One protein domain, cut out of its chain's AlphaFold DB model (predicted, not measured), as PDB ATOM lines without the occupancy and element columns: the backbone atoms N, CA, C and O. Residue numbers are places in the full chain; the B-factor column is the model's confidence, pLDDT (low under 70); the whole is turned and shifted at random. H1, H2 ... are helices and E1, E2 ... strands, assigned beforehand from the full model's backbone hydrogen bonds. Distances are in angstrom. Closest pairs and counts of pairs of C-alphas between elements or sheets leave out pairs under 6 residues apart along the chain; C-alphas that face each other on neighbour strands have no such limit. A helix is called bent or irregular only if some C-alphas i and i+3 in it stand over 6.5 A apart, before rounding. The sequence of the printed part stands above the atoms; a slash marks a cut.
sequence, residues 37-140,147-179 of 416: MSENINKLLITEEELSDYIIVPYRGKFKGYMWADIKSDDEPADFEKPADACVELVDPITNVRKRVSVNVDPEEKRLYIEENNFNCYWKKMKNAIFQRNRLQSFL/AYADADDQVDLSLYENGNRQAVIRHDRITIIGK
ATOM      1  N   MET A  37     -30.110 -19.290  21.475       29.97
ATOM      2  CA  MET A  37     -31.505 -19.445  21.866       29.97
ATOM      3  C   MET A  37     -31.608 -20.660  22.787       29.97
ATOM      4  O   MET A  37     -31.640 -21.797  22.324       29.97
ATOM      5  N   SER A  38     -31.621 -20.422  24.100       30.77
ATOM      6  CA  SER A  38     -32.093 -21.421  25.055       30.77
ATOM      7  C   SER A  38     -33.608 -21.301  25.170       30.77
ATOM      8  O   SER A  38     -34.119 -20.220  25.463       30.77
ATOM      9  N   GLU A  39     -34.303 -22.406  24.938       36.19
ATOM     10  CA  GLU A  39     -35.754 -22.559  24.993       36.19
ATOM     11  C   GLU A  39     -36.311 -22.191  26.379       36.19
ATOM     12  O   GLU A  39     -36.376 -23.021  27.280       36.19
ATOM     13  N   ASN A  40     -36.641 -20.911  26.570       35.28
ATOM     14  CA  ASN A  40     -37.774 -20.397  27.346       35.28
ATOM     15  C   ASN A  40     -37.721 -18.856  27.353       35.28
ATOM     16  O   ASN A  40     -37.024 -18.252  28.162       35.28
ATOM     17  N   ILE A  41     -38.542 -18.260  26.477       40.88
ATOM     18  CA  ILE A  41     -39.015 -16.862  26.469       40.88
ATOM     19  C   ILE A  41     -37.992 -15.810  25.979       40.88
ATOM     20  O   ILE A  41     -36.932 -15.621  26.559       40.88
ATOM     21  N   ASN A  42     -38.381 -15.100  24.911       52.31
ATOM     22  CA  ASN A  42     -37.717 -13.976  24.230       52.31
ATOM     23  C   ASN A  42     -37.269 -12.841  25.176       52.31
ATOM     24  O   ASN A  42     -37.913 -11.795  25.223       52.31
ATOM     25  N   LYS A  43     -36.186 -13.022  25.933       62.78
ATOM     26  CA  LYS A  43     -35.562 -11.948  26.712       62.78
ATOM     27  C   LYS A  43     -34.130 -11.728  26.253       62.78
ATOM     28  O   LYS A  43     -33.377 -12.690  26.107       62.78
ATOM     29  N   LEU A  44     -33.765 -10.467  26.032       78.06
ATOM     30  CA  LEU A  44     -32.391 -10.075  25.722       78.06
ATOM     31  C   LEU A  44     -31.475 -10.503  26.883       78.06
ATOM     32  O   LEU A  44     -31.817 -10.299  28.048       78.06
ATOM     33  N   LEU A  45     -30.334 -11.125  26.588       81.94
ATOM     34  CA  LEU A  45     -29.353 -11.518  27.601       81.94
ATOM     35  C   LEU A  45     -28.240 -10.475  27.636       81.94
ATOM     36  O   LEU A  45     -27.598 -10.258  26.617       81.94
ATOM     37  N   ILE A  46     -28.015  -9.873  28.801       82.25
ATOM     38  CA  ILE A  46     -26.904  -8.963  29.067       82.25
ATOM     39  C   ILE A  46     -25.862  -9.726  29.877       82.25
ATOM     40  O   ILE A  46     -26.151 -10.267  30.952       82.25
ATOM     41  N   THR A  47     -24.650  -9.780  29.354       82.44
ATOM     42  CA  THR A  47     -23.495 -10.381  30.022       82.44
ATOM     43  C   THR A  47     -22.892  -9.438  31.067       82.44
ATOM     44  O   THR A  47     -23.126  -8.231  31.054       82.44
ATOM     45  N   GLU A  48     -22.078  -9.978  31.980       75.81
ATOM     46  CA  GLU A  48     -21.307  -9.168  32.940       75.81
ATOM     47  C   GLU A  48     -20.427  -8.116  32.255       75.81
ATOM     48  O   GLU A  48     -20.197  -7.044  32.809       75.81
ATOM     49  N   GLU A  49     -19.958  -8.424  31.046       73.38
ATOM     50  CA  GLU A  49     -19.161  -7.521  30.233       73.38
ATOM     51  C   GLU A  49     -20.017  -6.360  29.721       73.38
ATOM     52  O   GLU A  49     -19.668  -5.205  29.928       73.38
ATOM     53  N   GLU A  50     -21.161  -6.633  29.103       80.06
ATOM     54  CA  GLU A  50     -22.035  -5.591  28.544       80.06
ATOM     55  C   GLU A  50     -22.631  -4.671  29.617       80.06
ATOM     56  O   GLU A  50     -23.039  -3.555  29.309       80.06
ATOM     57  N   LEU A  51     -22.655  -5.097  30.884       82.38
ATOM     58  CA  LEU A  51     -23.250  -4.333  31.976       82.38
ATOM     59  C   LEU A  51     -22.618  -2.945  32.173       82.38
ATOM     60  O   LEU A  51     -23.334  -2.010  32.520       82.38
ATOM     61  N   SER A  52     -21.311  -2.787  31.926       81.06
ATOM     62  CA  SER A  52     -20.639  -1.486  32.077       81.06
ATOM     63  C   SER A  52     -21.096  -0.448  31.055       81.06
ATOM     64  O   SER A  52     -20.808   0.734  31.222       81.06
ATOM     65  N   ASP A  53     -21.735  -0.890  29.971       82.44
ATOM     66  CA  ASP A  53     -22.162  -0.016  28.884       82.44
ATOM     67  C   ASP A  53     -23.500   0.669  29.193       82.44
ATOM     68  O   ASP A  53     -23.896   1.555  28.441       82.44
ATOM     69  N   TYR A  54     -24.167   0.296  30.295       85.50
ATOM     70  CA  TYR A  54     -25.486   0.796  30.675       85.50
ATOM     71  C   TYR A  54     -25.464   1.687  31.925       85.50
ATOM     72  O   TYR A  54     -24.778   1.401  32.904       85.50
ATOM     73  N   ILE A  55     -26.307   2.723  31.925       86.12
ATOM     74  CA  ILE A  55     -26.722   3.452  33.130       86.12
ATOM     75  C   ILE A  55     -27.786   2.618  33.844       86.12
ATOM     76  O   ILE A  55     -28.801   2.245  33.255       86.12
ATOM     77  N   ILE A  56     -27.577   2.329  35.123       90.19
ATOM     78  CA  ILE A  56     -28.458   1.473  35.916       90.19
ATOM     79  C   ILE A  56     -29.479   2.341  36.645       90.19
ATOM     80  O   ILE A  56     -29.131   3.169  37.477       90.19
ATOM     81  N   VAL A  57     -30.758   2.122  36.357       89.81
ATOM     82  CA  VAL A  57     -31.879   2.922  36.852       89.81
ATOM     83  C   VAL A  57     -32.770   2.054  37.751       89.81
ATOM     84  O   VAL A  57     -33.682   1.367  37.269       89.81
ATOM     85  N   PRO A  58     -32.523   2.009  39.071       90.06
ATOM     86  CA  PRO A  58     -33.395   1.288  39.981       90.06
ATOM     87  C   PRO A  58     -34.774   1.957  40.107       90.06
ATOM     88  O   PRO A  58     -34.889   3.176  40.046       90.06
ATOM     89  N   TYR A  59     -35.833   1.185  40.362       86.62
ATOM     90  CA  TYR A  59     -37.192   1.721  40.539       86.62
ATOM     91  C   TYR A  59     -38.025   0.968  41.589       86.62
ATOM     92  O   TYR A  59     -37.775  -0.197  41.901       86.62
ATOM     93  N   ARG A  60     -39.074   1.627  42.103       82.50
ATOM     94  CA  ARG A  60     -40.016   1.061  43.083       82.50
ATOM     95  C   ARG A  60     -41.255   0.450  42.442       82.50
ATOM     96  O   ARG A  60     -41.962   1.108  41.685       82.50
ATOM     97  N   GLY A  61     -41.605  -0.762  42.868       75.62
ATOM     98  CA  GLY A  61     -42.867  -1.404  42.505       75.62
ATOM     99  C   GLY A  61     -42.832  -2.046  41.119       75.62
ATOM    100  O   GLY A  61     -41.845  -2.665  40.745       75.62
ATOM    101  N   LYS A  62     -43.936  -1.963  40.368       67.38
ATOM    102  CA  LYS A  62     -44.003  -2.515  39.005       67.38
ATOM    103  C   LYS A  62     -43.453  -1.499  38.013       67.38
ATOM    104  O   LYS A  62     -43.852  -0.339  38.077       67.38
ATOM    105  N   PHE A  63     -42.637  -1.954  37.064       64.62
ATOM    106  CA  PHE A  63     -42.271  -1.148  35.906       64.62
ATOM    107  C   PHE A  63     -43.542  -0.835  35.117       64.62
ATOM    108  O   PHE A  63     -44.242  -1.745  34.666       64.62
ATOM    109  N   LYS A  64     -43.906   0.441  35.024       57.84
ATOM    110  CA  LYS A  64     -45.107   0.877  34.314       57.84
ATOM    111  C   LYS A  64     -44.680   1.764  33.161       57.84
ATOM    112  O   LYS A  64     -43.871   2.659  33.356       57.84
ATOM    113  N   GLY A  65     -45.261   1.548  31.982       53.16
ATOM    114  CA  GLY A  65     -44.893   2.278  30.764       53.16
ATOM    115  C   GLY A  65     -45.056   3.802  30.838       53.16
ATOM    116  O   GLY A  65     -44.502   4.489  29.999       53.16
ATOM    117  N   TYR A  66     -45.765   4.348  31.832       50.28
ATOM    118  CA  TYR A  66     -45.810   5.795  32.064       50.28
ATOM    119  C   TYR A  66     -44.607   6.328  32.859       50.28
ATOM    120  O   TYR A  66     -44.269   7.488  32.698       50.28
ATOM    121  N   MET A  67     -43.912   5.499  33.657       52.41
ATOM    122  CA  MET A  67     -42.645   5.916  34.280       52.41
ATOM    123  C   MET A  67     -41.587   6.214  33.216       52.41
ATOM    124  O   MET A  67     -40.672   6.976  33.472       52.41
ATOM    125  N   TRP A  68     -41.719   5.617  32.031       54.34
ATOM    126  CA  TRP A  68     -40.915   5.935  30.856       54.34
ATOM    127  C   TRP A  68     -41.294   7.297  30.245       54.34
ATOM    128  O   TRP A  68     -40.407   8.064  29.891       54.34
ATOM    129  N   ALA A  69     -42.589   7.634  30.210       48.31
ATOM    130  CA  ALA A  69     -43.081   8.931  29.734       48.31
ATOM    131  C   ALA A  69     -42.711  10.100  30.668       48.31
ATOM    132  O   ALA A  69     -42.441  11.185  30.184       48.31
ATOM    133  N   ASP A  70     -42.634   9.882  31.987       44.53
ATOM    134  CA  ASP A  70     -42.233  10.922  32.953       44.53
ATOM    135  C   ASP A  70     -40.711  11.227  32.936       44.53
ATOM    136  O   ASP A  70     -40.272  12.231  33.496       44.53
ATOM    137  N   ILE A  71     -39.890  10.350  32.335       50.59
ATOM    138  CA  ILE A  71     -38.419  10.486  32.256       50.59
ATOM    139  C   ILE A  71     -37.979  11.267  31.004       50.59
ATOM    140  O   ILE A  71     -36.888  11.839  31.009       50.59
ATOM    141  N   LYS A  72     -38.802  11.328  29.948       50.03
ATOM    142  CA  LYS A  72     -38.504  12.063  28.710       50.03
ATOM    143  C   LYS A  72     -39.490  13.217  28.510       50.03
ATOM    144  O   LYS A  72     -40.674  13.078  28.778       50.03
ATOM    145  N   SER A  73     -38.986  14.377  28.084       47.31
ATOM    146  CA  SER A  73     -39.786  15.591  27.872       47.31
ATOM    147  C   SER A  73     -40.896  15.380  26.838       47.31
ATOM    148  O   SER A  73     -40.680  14.665  25.863       47.31
ATOM    149  N   ASP A  74     -42.018  16.090  27.006       49.62
ATOM    150  CA  ASP A  74     -43.250  16.035  26.191       49.62
ATOM    151  C   ASP A  74     -43.074  16.242  24.662       49.62
ATOM    152  O   ASP A  74     -44.042  16.117  23.912       49.62
ATOM    153  N   ASP A  75     -41.863  16.547  24.185       50.81
ATOM    154  CA  ASP A  75     -41.554  16.908  22.796       50.81
ATOM    155  C   ASP A  75     -41.035  15.742  21.913       50.81
ATOM    156  O   ASP A  75     -40.764  15.963  20.730       50.81
ATOM    157  N   GLU A  76     -40.891  14.506  22.420       48.91
ATOM    158  CA  GLU A  76     -40.403  13.366  21.606       48.91
ATOM    159  C   GLU A  76     -41.532  12.532  20.940       48.91
ATOM    160  O   GLU A  76     -42.593  12.318  21.532       48.91
ATOM    161  N   PRO A  77     -41.341  12.063  19.685       47.19
ATOM    162  CA  PRO A  77     -42.396  11.472  18.856       47.19
ATOM    163  C   PRO A  77     -42.934  10.120  19.362       47.19
ATOM    164  O   PRO A  77     -42.228   9.313  19.959       47.19
ATOM    165  N   ALA A  78     -44.201   9.846  19.033       48.78
ATOM    166  CA  ALA A  78     -45.017   8.726  19.523       48.78
ATOM    167  C   ALA A  78     -44.595   7.307  19.070       48.78
ATOM    168  O   ALA A  78     -45.244   6.336  19.463       48.78
ATOM    169  N   ASP A  79     -43.528   7.175  18.278       47.53
ATOM    170  CA  ASP A  79     -43.109   5.912  17.648       47.53
ATOM    171  C   ASP A  79     -41.972   5.183  18.400       47.53
ATOM    172  O   ASP A  79     -41.434   4.198  17.897       47.53
ATOM    173  N   PHE A  80     -41.603   5.625  19.608       50.88
ATOM    174  CA  PHE A  80     -40.525   5.005  20.389       50.88
ATOM    175  C   PHE A  80     -40.900   3.625  20.960       50.88
ATOM    176  O   PHE A  80     -41.923   3.450  21.634       50.88
ATOM    177  N   GLU A  81     -40.032   2.638  20.720       56.28
ATOM    178  CA  GLU A  81     -40.194   1.271  21.212       56.28
ATOM    179  C   GLU A  81     -40.070   1.212  22.744       56.28
ATOM    180  O   GLU A  81     -39.219   1.845  23.367       56.28
ATOM    181  N   LYS A  82     -40.955   0.442  23.387       62.41
ATOM    182  CA  LYS A  82     -40.916   0.243  24.843       62.41
ATOM    183  C   LYS A  82     -39.630  -0.493  25.249       62.41
ATOM    184  O   LYS A  82     -39.210  -1.380  24.508       62.41
ATOM    185  N   PRO A  83     -39.096  -0.239  26.464       67.88
ATOM    186  CA  PRO A  83     -37.962  -0.987  26.996       67.88
ATOM    187  C   PRO A  83     -38.178  -2.497  26.882       67.88
ATOM    188  O   PRO A  83     -39.235  -3.017  27.257       67.88
ATOM    189  N   ALA A  84     -37.176  -3.192  26.353       73.19
ATOM    190  CA  ALA A  84     -37.240  -4.616  26.087       73.19
ATOM    191  C   ALA A  84     -37.064  -5.425  27.379       73.19
ATOM    192  O   ALA A  84     -36.225  -5.117  28.229       73.19
ATOM    193  N   ASP A  85     -37.835  -6.504  27.497       80.00
ATOM    194  CA  ASP A  85     -37.662  -7.514  28.535       80.00
ATOM    195  C   ASP A  85     -36.278  -8.172  28.391       80.00
ATOM    196  O   ASP A  85     -35.957  -8.765  27.358       80.00
ATOM    197  N   ALA A  86     -35.461  -8.110  29.440       84.31
ATOM    198  CA  ALA A  86     -34.095  -8.611  29.413       84.31
ATOM    199  C   ALA A  86     -33.711  -9.328  30.714       84.31
ATOM    200  O   ALA A  86     -34.453  -9.360  31.705       84.31
ATOM    201  N   CYS A  87     -32.533  -9.941  30.721       86.56
ATOM    202  CA  CYS A  87     -31.931 -10.491  31.923       86.56
ATOM    203  C   CYS A  87     -30.420 -10.266  31.953       86.56
ATOM    204  O   CYS A  87     -29.749 -10.414  30.939       86.56
ATOM    205  N   VAL A  88     -29.895  -9.938  33.132       86.25
ATOM    206  CA  VAL A  88     -28.452  -9.880  33.391       86.25
ATOM    207  C   VAL A  88     -28.004 -11.238  33.914       86.25
ATOM    208  O   VAL A  88     -28.554 -11.719  34.910       86.25
ATOM    209  N   GLU A  89     -27.023 -11.865  33.268       87.12
ATOM    210  CA  GLU A  89     -26.385 -13.090  33.761       87.12
ATOM    211  C   GLU A  89     -25.140 -12.737  34.575       87.12
ATOM    212  O   GLU A  89     -24.171 -12.209  34.046       87.12
ATOM    213  N   LEU A  90     -25.189 -13.036  35.873       83.56
ATOM    214  CA  LEU A  90     -24.094 -12.857  36.820       83.56
ATOM    215  C   LEU A  90     -23.471 -14.218  37.136       83.56
ATOM    216  O   LEU A  90     -24.184 -15.157  37.515       83.56
ATOM    217  N   VAL A  91     -22.154 -14.325  37.032       79.81
ATOM    218  CA  VAL A  91     -21.387 -15.545  37.266       79.81
ATOM    219  C   VAL A  91     -20.599 -15.390  38.557       79.81
ATOM    220  O   VAL A  91     -19.828 -14.460  38.759       79.81
ATOM    221  N   ASP A  92     -20.802 -16.317  39.487       72.75
ATOM    222  CA  ASP A  92     -19.996 -16.347  40.698       72.75
ATOM    223  C   ASP A  92     -18.590 -16.896  40.384       72.75
ATOM    224  O   ASP A  92     -18.481 -18.054  39.976       72.75
ATOM    225  N   PRO A  93     -17.507 -16.126  40.583       67.50
ATOM    226  CA  PRO A  93     -16.174 -16.528  40.129       67.50
ATOM    227  C   PRO A  93     -15.587 -17.694  40.936       67.50
ATOM    228  O   PRO A  93     -14.661 -18.350  40.473       67.50
ATOM    229  N   ILE A  94     -16.108 -17.959  42.140       73.31
ATOM    230  CA  ILE A  94     -15.620 -19.028  43.019       73.31
ATOM    231  C   ILE A  94     -16.402 -20.315  42.766       73.31
ATOM    232  O   ILE A  94     -15.828 -21.395  42.674       73.31
ATOM    233  N   THR A  95     -17.727 -20.205  42.677       79.19
ATOM    234  CA  THR A  95     -18.622 -21.372  42.600       79.19
ATOM    235  C   THR A  95     -19.065 -21.716  41.179       79.19
ATOM    236  O   THR A  95     -19.669 -22.766  40.972       79.19
ATOM    237  N   ASN A  96     -18.788 -20.845  40.202       77.06
ATOM    238  CA  ASN A  96     -19.248 -20.930  38.812       77.06
ATOM    239  C   ASN A  96     -20.784 -21.026  38.667       77.06
ATOM    240  O   ASN A  96     -21.317 -21.469  37.648       77.06
ATOM    241  N   VAL A  97     -21.518 -20.621  39.708       82.00
ATOM    242  CA  VAL A  97     -22.981 -20.593  39.705       82.00
ATOM    243  C   VAL A  97     -23.446 -19.362  38.937       82.00
ATOM    244  O   VAL A  97     -23.101 -18.233  39.292       82.00
ATOM    245  N   ARG A  98     -24.280 -19.583  37.918       82.25
ATOM    246  CA  ARG A  98     -24.904 -18.519  37.125       82.25
ATOM    247  C   ARG A  98     -26.230 -18.101  37.744       82.25
ATOM    248  O   ARG A  98     -27.073 -18.944  38.051       82.25
ATOM    249  N   LYS A  99     -26.432 -16.798  37.917       84.56
ATOM    250  CA  LYS A  99     -27.699 -16.208  38.358       84.56
ATOM    251  C   LYS A  99     -28.208 -15.252  37.294       84.56
ATOM    252  O   LYS A  99     -27.456 -14.413  36.821       84.56
ATOM    253  N   ARG A 100     -29.495 -15.351  36.962       87.12
ATOM    254  CA  ARG A 100     -30.160 -14.429  36.037       87.12
ATOM    255  C   ARG A 100     -31.044 -13.463  36.810       87.12
ATOM    256  O   ARG A 100     -31.895 -13.898  37.584       87.12
ATOM    257  N   VAL A 101     -30.838 -12.171  36.594       87.06
ATOM    258  CA  VAL A 101     -31.628 -11.091  37.194       87.06
ATOM    259  C   VAL A 101     -32.513 -10.496  36.108       87.06
ATOM    260  O   VAL A 101     -32.009 -10.098  35.064       87.06
ATOM    261  N   SER A 102     -33.827 -10.463  36.323       86.75
ATOM    262  CA  SER A 102     -34.763  -9.871  35.356       86.75
ATOM    263  C   SER A 102     -34.677  -8.347  35.386       86.75
ATOM    264  O   SER A 102     -34.748  -7.754  36.464       86.75
ATOM    265  N   VAL A 103     -34.552  -7.732  34.211       87.94
ATOM    266  CA  VAL A 103     -34.412  -6.280  34.025       87.94
ATOM    267  C   VAL A 103     -35.188  -5.835  32.780       87.94
ATOM    268  O   VAL A 103     -35.609  -6.671  31.982       87.94
ATOM    269  N   ASN A 104     -35.384  -4.529  32.609       87.06
ATOM    270  CA  ASN A 104     -35.828  -3.956  31.334       87.06
ATOM    271  C   ASN A 104     -34.701  -3.094  30.781       87.06
ATOM    272  O   ASN A 104     -33.985  -2.467  31.558       87.06
ATOM    273  N   VAL A 105     -34.532  -3.067  29.468       84.50
ATOM    274  CA  VAL A 105     -33.419  -2.356  28.838       84.50
ATOM    275  C   VAL A 105     -33.946  -1.436  27.764       84.50
ATOM    276  O   VAL A 105     -34.775  -1.840  26.952       84.50
ATOM    277  N   ASP A 106     -33.428  -0.222  27.761       82.44
ATOM    278  CA  ASP A 106     -33.438   0.659  26.611       82.44
ATOM    279  C   ASP A 106     -32.052   0.592  25.946       82.44
ATOM    280  O   ASP A 106     -31.072   1.095  26.515       82.44
ATOM    281  N   PRO A 107     -31.934  -0.079  24.785       75.38
ATOM    282  CA  PRO A 107     -30.670  -0.196  24.068       75.38
ATOM    283  C   PRO A 107     -30.179   1.127  23.466       75.38
ATOM    284  O   PRO A 107     -28.973   1.271  23.268       75.38
ATOM    285  N   GLU A 108     -31.075   2.073  23.166       75.94
ATOM    286  CA  GLU A 108     -30.726   3.332  22.499       75.94
ATOM    287  C   GLU A 108     -30.100   4.316  23.489       75.94
ATOM    288  O   GLU A 108     -28.979   4.781  23.281       75.94
ATOM    289  N   GLU A 109     -30.769   4.544  24.622       76.25
ATOM    290  CA  GLU A 109     -30.264   5.396  25.712       76.25
ATOM    291  C   GLU A 109     -29.253   4.673  26.610       76.25
ATOM    292  O   GLU A 109     -28.721   5.251  27.562       76.25
ATOM    293  N   LYS A 110     -29.016   3.382  26.345       84.19
ATOM    294  CA  LYS A 110     -28.214   2.484  27.179       84.19
ATOM    295  C   LYS A 110     -28.627   2.564  28.648       84.19
ATOM    296  O   LYS A 110     -27.793   2.686  29.545       84.19
ATOM    297  N   ARG A 111     -29.929   2.470  28.921       85.06
ATOM    298  CA  ARG A 111     -30.475   2.456  30.286       85.06
ATOM    299  C   ARG A 111     -30.971   1.067  30.658       85.06
ATOM    300  O   ARG A 111     -31.702   0.426  29.911       85.06
ATOM    301  N   LEU A 112     -30.597   0.608  31.846       89.94
ATOM    302  CA  LEU A 112     -31.007  -0.672  32.410       89.94
ATOM    303  C   LEU A 112     -31.873  -0.430  33.643       89.94
ATOM    304  O   LEU A 112     -31.399   0.016  34.683       89.94
ATOM    305  N   TYR A 113     -33.148  -0.777  33.542       88.38
ATOM    306  CA  TYR A 113     -34.136  -0.622  34.597       88.38
ATOM    307  C   TYR A 113     -34.251  -1.886  35.442       88.38
ATOM    308  O   TYR A 113     -34.595  -2.965  34.948       88.38
ATOM    309  N   ILE A 114     -34.044  -1.743  36.748       89.56
ATOM    310  CA  ILE A 114     -34.059  -2.851  37.708       89.56
ATOM    311  C   ILE A 114     -34.940  -2.525  38.918       89.56
ATOM    312  O   ILE A 114     -34.952  -1.413  39.429       89.56
ATOM    313  N   GLU A 115     -35.717  -3.495  39.388       89.94
ATOM    314  CA  GLU A 115     -36.564  -3.302  40.567       89.94
ATOM    315  C   GLU A 115     -35.704  -3.176  41.842       89.94
ATOM    316  O   GLU A 115     -34.679  -3.845  41.971       89.94
ATOM    317  N   GLU A 116     -36.093  -2.297  42.775       89.94
ATOM    318  CA  GLU A 116     -35.295  -1.930  43.959       89.94
ATOM    319  C   GLU A 116     -34.834  -3.142  44.776       89.94
ATOM    320  O   GLU A 116     -33.691  -3.167  45.240       89.94
ATOM    321  N   ASN A 117     -35.687  -4.157  44.960       89.44
ATOM    322  CA  ASN A 117     -35.304  -5.337  45.732       89.44
ATOM    323  C   ASN A 117     -34.234  -6.140  44.992       89.44
ATOM    324  O   ASN A 117     -33.224  -6.506  45.594       89.44
ATOM    325  N   ASN A 118     -34.399  -6.346  43.683       90.06
ATOM    326  CA  ASN A 118     -33.365  -6.960  42.852       90.06
ATOM    327  C   ASN A 118     -32.060  -6.149  42.874       90.06
ATOM    328  O   ASN A 118     -30.993  -6.729  43.080       90.06
ATOM    329  N   PHE A 119     -32.123  -4.822  42.745       92.31
ATOM    330  CA  PHE A 119     -30.944  -3.960  42.857       92.31
ATOM    331  C   PHE A 119     -30.241  -4.170  44.205       92.31
ATOM    332  O   PHE A 119     -29.082  -4.570  44.243       92.31
ATOM    333  N   ASN A 120     -30.955  -4.025  45.323       90.94
ATOM    334  CA  ASN A 120     -30.392  -4.167  46.669       90.94
ATOM    335  C   ASN A 120     -29.843  -5.579  46.970       90.94
ATOM    336  O   ASN A 120     -29.004  -5.740  47.862       90.94
ATOM    337  N   CYS A 121     -30.315  -6.611  46.263       89.75
ATOM    338  CA  CYS A 121     -29.819  -7.984  46.383       89.75
ATOM    339  C   CYS A 121     -28.567  -8.255  45.540       89.75
ATOM    340  O   CYS A 121     -27.709  -9.036  45.963       89.75
ATOM    341  N   TYR A 122     -28.469  -7.659  44.349       90.06
ATOM    342  CA  TYR A 122     -27.466  -8.025  43.346       90.06
ATOM    343  C   TYR A 122     -26.447  -6.924  43.041       90.06
ATOM    344  O   TYR A 122     -25.427  -7.233  42.420       90.06
ATOM    345  N   TRP A 123     -26.641  -5.695  43.537       91.88
ATOM    346  CA  TRP A 123     -25.780  -4.547  43.239       91.88
ATOM    347  C   TRP A 123     -24.313  -4.826  43.539       91.88
ATOM    348  O   TRP A 123     -23.477  -4.641  42.673       91.88
ATOM    349  N   LYS A 124     -23.989  -5.408  44.697       89.06
ATOM    350  CA  LYS A 124     -22.602  -5.776  45.027       89.06
ATOM    351  C   LYS A 124     -21.936  -6.670  43.968       89.06
ATOM    352  O   LYS A 124     -20.745  -6.535  43.705       89.06
ATOM    353  N   LYS A 125     -22.684  -7.605  43.370       87.75
ATOM    354  CA  LYS A 125     -22.163  -8.491  42.313       87.75
ATOM    355  C   LYS A 125     -22.006  -7.738  40.991       87.75
ATOM    356  O   LYS A 125     -20.957  -7.840  40.370       87.75
ATOM    357  N   MET A 126     -23.010  -6.945  40.622       88.50
ATOM    358  CA  MET A 126     -22.992  -6.073  39.442       88.50
ATOM    359  C   MET A 126     -21.839  -5.059  39.501       88.50
ATOM    360  O   MET A 126     -21.048  -4.970  38.569       88.50
ATOM    361  N   LYS A 127     -21.673  -4.385  40.644       87.88
ATOM    362  CA  LYS A 127     -20.583  -3.457  40.960       87.88
ATOM    363  C   LYS A 127     -19.211  -4.095  40.747       87.88
ATOM    364  O   LYS A 127     -18.337  -3.496  40.128       87.88
ATOM    365  N   ASN A 128     -19.026  -5.331  41.218       83.62
ATOM    366  CA  ASN A 128     -17.780  -6.067  41.012       83.62
ATOM    367  C   ASN A 128     -17.533  -6.387  39.531       83.62
ATOM    368  O   ASN A 128     -16.404  -6.224  39.081       83.62
ATOM    369  N   ALA A 129     -18.553  -6.813  38.781       81.88
ATOM    370  CA  ALA A 129     -18.434  -7.075  37.345       81.88
ATOM    371  C   ALA A 129     -18.011  -5.812  36.570       81.88
ATOM    372  O   ALA A 129     -17.021  -5.839  35.835       81.88
ATOM    373  N   ILE A 130     -18.681  -4.684  36.837       82.12
ATOM    374  CA  ILE A 130     -18.350  -3.367  36.274       82.12
ATOM    375  C   ILE A 130     -16.905  -2.984  36.613       82.12
ATOM    376  O   ILE A 130     -16.133  -2.607  35.734       82.12
ATOM    377  N   PHE A 131     -16.503  -3.126  37.879       77.69
ATOM    378  CA  PHE A 131     -15.149  -2.796  38.319       77.69
ATOM    379  C   PHE A 131     -14.077  -3.625  37.600       77.69
ATOM    380  O   PHE A 131     -13.061  -3.076  37.167       77.69
ATOM    381  N   GLN A 132     -14.286  -4.939  37.444       73.12
ATOM    382  CA  GLN A 132     -13.336  -5.798  36.728       73.12
ATOM    383  C   GLN A 132     -13.198  -5.382  35.262       73.12
ATOM    384  O   GLN A 132     -12.077  -5.321  34.752       73.12
ATOM    385  N   ARG A 133     -14.306  -5.029  34.601       71.50
ATOM    386  CA  ARG A 133     -14.272  -4.535  33.223       71.50
ATOM    387  C   ARG A 133     -13.590  -3.176  33.108       71.50
ATOM    388  O   ARG A 133     -12.678  -3.055  32.298       71.50
ATOM    389  N   ASN A 134     -13.941  -2.193  33.936       68.00
ATOM    390  CA  ASN A 134     -13.308  -0.870  33.901       68.00
ATOM    391  C   ASN A 134     -11.791  -0.978  34.131       68.00
ATOM    392  O   ASN A 134     -11.006  -0.310  33.460       68.00
ATOM    393  N   ARG A 135     -11.357  -1.892  35.010       66.00
ATOM    394  CA  ARG A 135      -9.938  -2.199  35.225       66.00
ATOM    395  C   ARG A 135      -9.276  -2.800  33.978       66.00
ATOM    396  O   ARG A 135      -8.190  -2.359  33.614       66.00
ATOM    397  N   LEU A 136      -9.919  -3.754  33.303       62.94
ATOM    398  CA  LEU A 136      -9.427  -4.331  32.041       62.94
ATOM    399  C   LEU A 136      -9.407  -3.306  30.895       62.94
ATOM    400  O   LEU A 136      -8.469  -3.290  30.108       62.94
ATOM    401  N   GLN A 137     -10.394  -2.415  30.824       62.44
ATOM    402  CA  GLN A 137     -10.505  -1.377  29.796       62.44
ATOM    403  C   GLN A 137      -9.489  -0.247  30.006       62.44
ATOM    404  O   GLN A 137      -8.881   0.211  29.048       62.44
ATOM    405  N   SER A 138      -9.207   0.135  31.258       56.50
ATOM    406  CA  SER A 138      -8.092   1.039  31.585       56.50
ATOM    407  C   SER A 138      -6.713   0.437  31.271       56.50
ATOM    408  O   SER A 138      -5.755   1.170  31.051       56.50
ATOM    409  N   PHE A 139      -6.614  -0.896  31.215       49.34
ATOM    410  CA  PHE A 139      -5.415  -1.625  30.791       49.34
ATOM    411  C   PHE A 139      -5.328  -1.775  29.257       49.34
ATOM    412  O   PHE A 139      -4.244  -1.945  28.704       49.34
ATOM    413  N   LEU A 140      -6.467  -1.689  28.566       49.50
ATOM    414  CA  LEU A 140      -6.627  -1.774  27.116       49.50
ATOM    415  C   LEU A 140      -7.015  -0.391  26.567       49.50
ATOM    416  O   LEU A 140      -8.152  -0.172  26.155       49.50
ATOM    417  N   ALA A 147     -14.742   5.991  31.217       52.59
ATOM    418  CA  ALA A 147     -14.353   5.150  32.339       52.59
ATOM    419  C   ALA A 147     -14.894   5.796  33.623       52.59
ATOM    420  O   ALA A 147     -14.399   6.840  34.048       52.59
ATOM    421  N   TYR A 148     -15.928   5.208  34.222       53.31
ATOM    422  CA  TYR A 148     -16.435   5.668  35.516       53.31
ATOM    423  C   TYR A 148     -15.421   5.330  36.616       53.31
ATOM    424  O   TYR A 148     -14.918   4.202  36.676       53.31
ATOM    425  N   ALA A 149     -15.106   6.314  37.464       53.84
ATOM    426  CA  ALA A 149     -14.138   6.165  38.550       53.84
ATOM    427  C   ALA A 149     -14.686   5.285  39.689       53.84
ATOM    428  O   ALA A 149     -13.933   4.487  40.251       53.84
ATOM    429  N   ASP A 150     -15.990   5.382  39.981       70.19
ATOM    430  CA  ASP A 150     -16.735   4.462  40.843       70.19
ATOM    431  C   ASP A 150     -17.913   3.861  40.060       70.19
ATOM    432  O   ASP A 150     -18.603   4.540  39.305       70.19
ATOM    433  N   ALA A 151     -18.165   2.568  40.241       77.31
ATOM    434  CA  ALA A 151     -19.320   1.902  39.644       77.31
ATOM    435  C   ALA A 151     -20.652   2.439  40.208       77.31
ATOM    436  O   ALA A 151     -21.675   2.337  39.535       77.31
ATOM    437  N   ASP A 152     -20.647   3.049  41.401       83.56
ATOM    438  CA  ASP A 152     -21.823   3.746  41.943       83.56
ATOM    439  C   ASP A 152     -22.229   4.969  41.092       83.56
ATOM    440  O   ASP A 152     -23.412   5.304  41.062       83.56
ATOM    441  N   ASP A 153     -21.302   5.574  40.336       80.75
ATOM    442  CA  ASP A 153     -21.590   6.711  39.443       80.75
ATOM    443  C   ASP A 153     -22.435   6.305  38.220       80.75
ATOM    444  O   ASP A 153     -23.031   7.157  37.563       80.75
ATOM    445  N   GLN A 154     -22.515   5.005  37.911       84.44
ATOM    446  CA  GLN A 154     -23.373   4.475  36.846       84.44
ATOM    447  C   GLN A 154     -24.837   4.324  37.277       84.44
ATOM    448  O   GLN A 154     -25.672   3.935  36.459       84.44
ATOM    449  N   VAL A 155     -25.164   4.586  38.548       88.19
ATOM    450  CA  VAL A 155     -26.514   4.399  39.083       88.19
ATOM    451  C   VAL A 155     -27.281   5.719  39.100       88.19
ATOM    452  O   VAL A 155     -26.982   6.629  39.871       88.19
ATOM    453  N   ASP A 156     -28.339   5.793  38.299       87.81
ATOM    454  CA  ASP A 156     -29.253   6.931  38.251       87.81
ATOM    455  C   ASP A 156     -30.375   6.761  39.289       87.81
ATOM    456  O   ASP A 156     -31.286   5.943  39.142       87.81
ATOM    457  N   LEU A 157     -30.309   7.551  40.364       87.94
ATOM    458  CA  LEU A 157     -31.288   7.552  41.456       87.94
ATOM    459  C   LEU A 157     -32.367   8.642  41.321       87.94
ATOM    460  O   LEU A 157     -33.135   8.844  42.267       87.94
ATOM    461  N   SER A 158     -32.459   9.323  40.173       82.38
ATOM    462  CA  SER A 158     -33.405  10.428  39.936       82.38
ATOM    463  C   SER A 158     -34.861  10.058  40.242       82.38
ATOM    464  O   SER A 158     -35.600  10.861  40.810       82.38
ATOM    465  N   LEU A 159     -35.255   8.802  39.998       81.69
ATOM    466  CA  LEU A 159     -36.600   8.277  40.290       81.69
ATOM    467  C   LEU A 159     -36.984   8.272  41.780       81.69
ATOM    468  O   LEU A 159     -38.146   8.047  42.122       81.69
ATOM    469  N   TYR A 160     -36.025   8.492  42.679       77.94
ATOM    470  CA  TYR A 160     -36.245   8.548  44.125       77.94
ATOM    471  C   TYR A 160     -36.207   9.970  44.685       77.94
ATOM    472  O   TYR A 160     -36.437  10.154  45.888       77.94
ATOM    473  N   GLU A 161     -35.900  10.970  43.862       70.62
ATOM    474  CA  GLU A 161     -35.871  12.352  44.311       70.62
ATOM    475  C   GLU A 161     -37.276  12.850  44.653       70.62
ATOM    476  O   GLU A 161     -38.213  12.768  43.864       70.62
ATOM    477  N   ASN A 162     -37.433  13.387  45.862       64.69
ATOM    478  CA  ASN A 162     -38.684  14.004  46.283       64.69
ATOM    479  C   ASN A 162     -38.382  15.157  47.235       64.69
ATOM    480  O   ASN A 162     -38.044  14.911  48.395       64.69
ATOM    481  N   GLY A 163     -38.518  16.395  46.745       68.81
ATOM    482  CA  GLY A 163     -38.419  17.636  47.520       68.81
ATOM    483  C   GLY A 163     -37.239  17.654  48.493       68.81
ATOM    484  O   GLY A 163     -36.112  17.952  48.114       68.81
ATOM    485  N   ASN A 164     -37.505  17.284  49.748       67.56
ATOM    486  CA  ASN A 164     -36.555  17.311  50.865       67.56
ATOM    487  C   ASN A 164     -35.778  16.000  51.083       67.56
ATOM    488  O   ASN A 164     -35.105  15.850  52.104       67.56
ATOM    489  N   ARG A 165     -35.899  15.016  50.192       75.75
ATOM    490  CA  ARG A 165     -35.255  13.703  50.299       75.75
ATOM    491  C   ARG A 165     -34.465  13.394  49.034       75.75
ATOM    492  O   ARG A 165     -34.917  13.681  47.928       75.75
ATOM    493  N   GLN A 166     -33.296  12.796  49.224       83.06
ATOM    494  CA  GLN A 166     -32.457  12.253  48.161       83.06
ATOM    495  C   GLN A 166     -32.154  10.788  48.453       83.06
ATOM    496  O   GLN A 166     -32.016  10.392  49.616       83.06
ATOM    497  N   ALA A 167     -32.052   9.980  47.405       86.50
ATOM    498  CA  ALA A 167     -31.534   8.629  47.519       86.50
ATOM    499  C   ALA A 167     -30.013   8.640  47.363       86.50
ATOM    500  O   ALA A 167     -29.462   9.378  46.556       86.50
ATOM    501  N   VAL A 168     -29.343   7.818  48.162       87.56
ATOM    502  CA  VAL A 168     -27.899   7.578  48.100       87.56
ATOM    503  C   VAL A 168     -27.633   6.083  48.222       87.56
ATOM    504  O   VAL A 168     -28.392   5.373  48.886       87.56
ATOM    505  N   ILE A 169     -26.538   5.601  47.640       88.25
ATOM    506  CA  ILE A 169     -26.073   4.229  47.868       88.25
ATOM    507  C   ILE A 169     -25.267   4.208  49.170       88.25
ATOM    508  O   ILE A 169     -24.287   4.931  49.333       88.25
ATOM    509  N   ARG A 170     -25.692   3.396  50.144       85.25
ATOM    510  CA  ARG A 170     -24.942   3.120  51.379       85.25
ATOM    511  C   ARG A 170     -24.914   1.623  51.625       85.25
ATOM    512  O   ARG A 170     -25.967   0.995  51.692       85.25
ATOM    513  N   HIS A 171     -23.718   1.069  51.814       85.75
ATOM    514  CA  HIS A 171     -23.511  -0.374  52.001       85.75
ATOM    515  C   HIS A 171     -24.158  -1.208  50.879       85.75
ATOM    516  O   HIS A 171     -24.911  -2.144  51.148       85.75
ATOM    517  N   ASP A 172     -23.895  -0.823  49.627       87.44
ATOM    518  CA  ASP A 172     -24.413  -1.466  48.412       87.44
ATOM    519  C   ASP A 172     -25.953  -1.496  48.302       87.44
ATOM    520  O   ASP A 172     -26.519  -2.360  47.630       87.44
ATOM    521  N   ARG A 173     -26.651  -0.575  48.980       88.25
ATOM    522  CA  ARG A 173     -28.117  -0.481  48.985       88.25
ATOM    523  C   ARG A 173     -28.606   0.951  48.860       88.25
ATOM    524  O   ARG A 173     -27.985   1.876  49.385       88.25
ATOM    525  N   ILE A 174     -29.772   1.120  48.247       88.94
ATOM    526  CA  ILE A 174     -30.448   2.416  48.153       88.94
ATOM    527  C   ILE A 174     -30.962   2.813  49.539       88.94
ATOM    528  O   ILE A 174     -31.721   2.088  50.179       88.94
ATOM    529  N   THR A 175     -30.546   3.984  50.012       86.75
ATOM    530  CA  THR A 175     -30.986   4.584  51.273       86.75
ATOM    531  C   THR A 175     -31.511   5.986  51.005       86.75
ATOM    532  O   THR A 175     -30.841   6.793  50.369       86.75
ATOM    533  N   ILE A 176     -32.694   6.309  51.527       84.19
ATOM    534  CA  ILE A 176     -33.252   7.661  51.427       84.19
ATOM    535  C   ILE A 176     -32.787   8.487  52.624       84.19
ATOM    536  O   ILE A 176     -33.063   8.136  53.771       84.19
ATOM    537  N   ILE A 177     -32.120   9.607  52.354       81.31
ATOM    538  CA  ILE A 177     -31.690  10.585  53.356       81.31
ATOM    539  C   ILE A 177     -32.354  11.941  53.099       81.31
ATOM    540  O   ILE A 177     -32.827  12.220  51.999       81.31
ATOM    541  N   GLY A 178     -32.418  12.796  54.122       73.69
ATOM    542  CA  GLY A 178     -32.809  14.192  53.917       73.69
ATOM    543  C   GLY A 178     -31.790  14.897  53.019       73.69
ATOM    544  O   GLY A 178     -30.588  14.671  53.184       73.69
ATOM    545  N   LYS A 179     -32.251  15.729  52.077       71.00
ATOM    546  CA  LYS A 179     -31.349  16.629  51.344       71.00
ATOM    547  C   LYS A 179     -30.644  17.529  52.373       71.00
ATOM    548  O   LYS A 179     -31.313  18.009  53.295       71.00
TER     549      LYS A 179
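What this domain is: This is residues 37 to 140 and 147 to 179 of the 416 residues of an uncharacterized protein of Lachnotalea sp. AF33-28 (UniProt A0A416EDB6). A strongly twisted sheet of five strands has the long helix H3 over one face, and the small hairpin of E6 and E7 packs on the first part of that helix, residues 116 to 124, on the side away from the sheet. The short helices H1 and H4 sit beside H3, and residues 72 to 80, in the link from H2 to E3, stick out from the body as a loop. The printed part has 137 residues, with four named helices and seven named strands in the order E1, H1, E2, H2, E3, E4, E5, H3, H4, E6, E7. The large sheet runs E1, E3, E4, E5, E2 and is mixed, while E6 and E7 are antiparallel; the class is mixed, helices and strands. The whole is compact, with a radius of gyration of the C-alphas of 15.7 A, and spans 44 by 40 by 30 A.

How they stand to each other: The large sheet begins at one edge with E1, residues 44 to 46, which is parallel to its neighbour E3, residues 84 to 91, with N 46 and O 87 within hydrogen-bond range at 2.8 A. E3 forms a hairpin with E4, residues 98 to 106, with N 88 and O 101 at 2.9 A. E4 bends by 59 degrees at residue 102 and forms a hairpin with E5, residues 111 to 115, with N 113 and O 104 at 2.7 A. E3, E4 and E5 are a meander, each strand the antiparallel neighbour of the one before. E5 is parallel to the other edge strand, E2, residues 55 to 59, with N 57 and O 112 at 2.8 A. E2, H2, residues 65 to 69, and E3 form a split strand-helix-strand unit, two strands of one sheet joined through a helix, with E4 and E5 between them in the sheet, and its crossover is right-handed. H2 is not on the sheet. H3, residues 116 to 139, is on one face of the sheet, making two layers, a helix layer and a strand layer; Tyr 59 of E2 and Glu 116 have C-alphas 5.4 A apart, the closest of E2 and H3. H3 has a kink of 59 degrees near residue 123 and is irregular, with C-alphas 121 and 124 7.7 A apart. With its residues 126 to 134 alone it touches H1, residues 50 to 53, closest at the C-alphas of Ser 52 and Ile 130, 5.1 A. With its residues 127 to 131 alone it touches H4, residues 151 to 154, closest at the C-alphas of Lys 127 and Ala 151, 5.7 A. H1 and H4 each only graze the sheet. E6, residues 165 to 170, and E7, residues 173 to 178, form a hairpin, with N 175 and O 168 at 2.8 A. The closest C-alphas of H3 and E7, those of Asn 120 and Arg 173, are 4.9 A apart, while H3 and E6 are apart. O i to N i+4 pairs are within range in 18 of 20 in H3 and 0 of 1 in H2, where 1 of 2 O i to N i+3 pairs is; H1 and H4 are too short for an i+4 pair.

Where its parts are: E1 begins at C-alpha 44, (-32.391, -10.075, 25.722). From first to last C-alpha E3 measures 22.3 A, E4 23.5 A and H3 32.7 A. H3 begins at C-alpha 116, (-35.295, -1.930, 43.959). E6 measures 14.8 A and E7 16.2 A, ending at C-alpha 178, (-32.809, 14.192, 53.917).

The domain as a whole: The two C-alphas farthest apart, those of Asp 75 and Thr 95, are 48.8 A apart. Residues 141 to 146 are not printed, and C-alphas 140 and 147 are 11.6 A apart across the cut. The link from H2 to E3, residues 70 to 83, is long. The mean pLDDT of the printed part is 74.0; 43 residues are under 70, among them residues 37 to 43, 62 to 83 and 134 to 140.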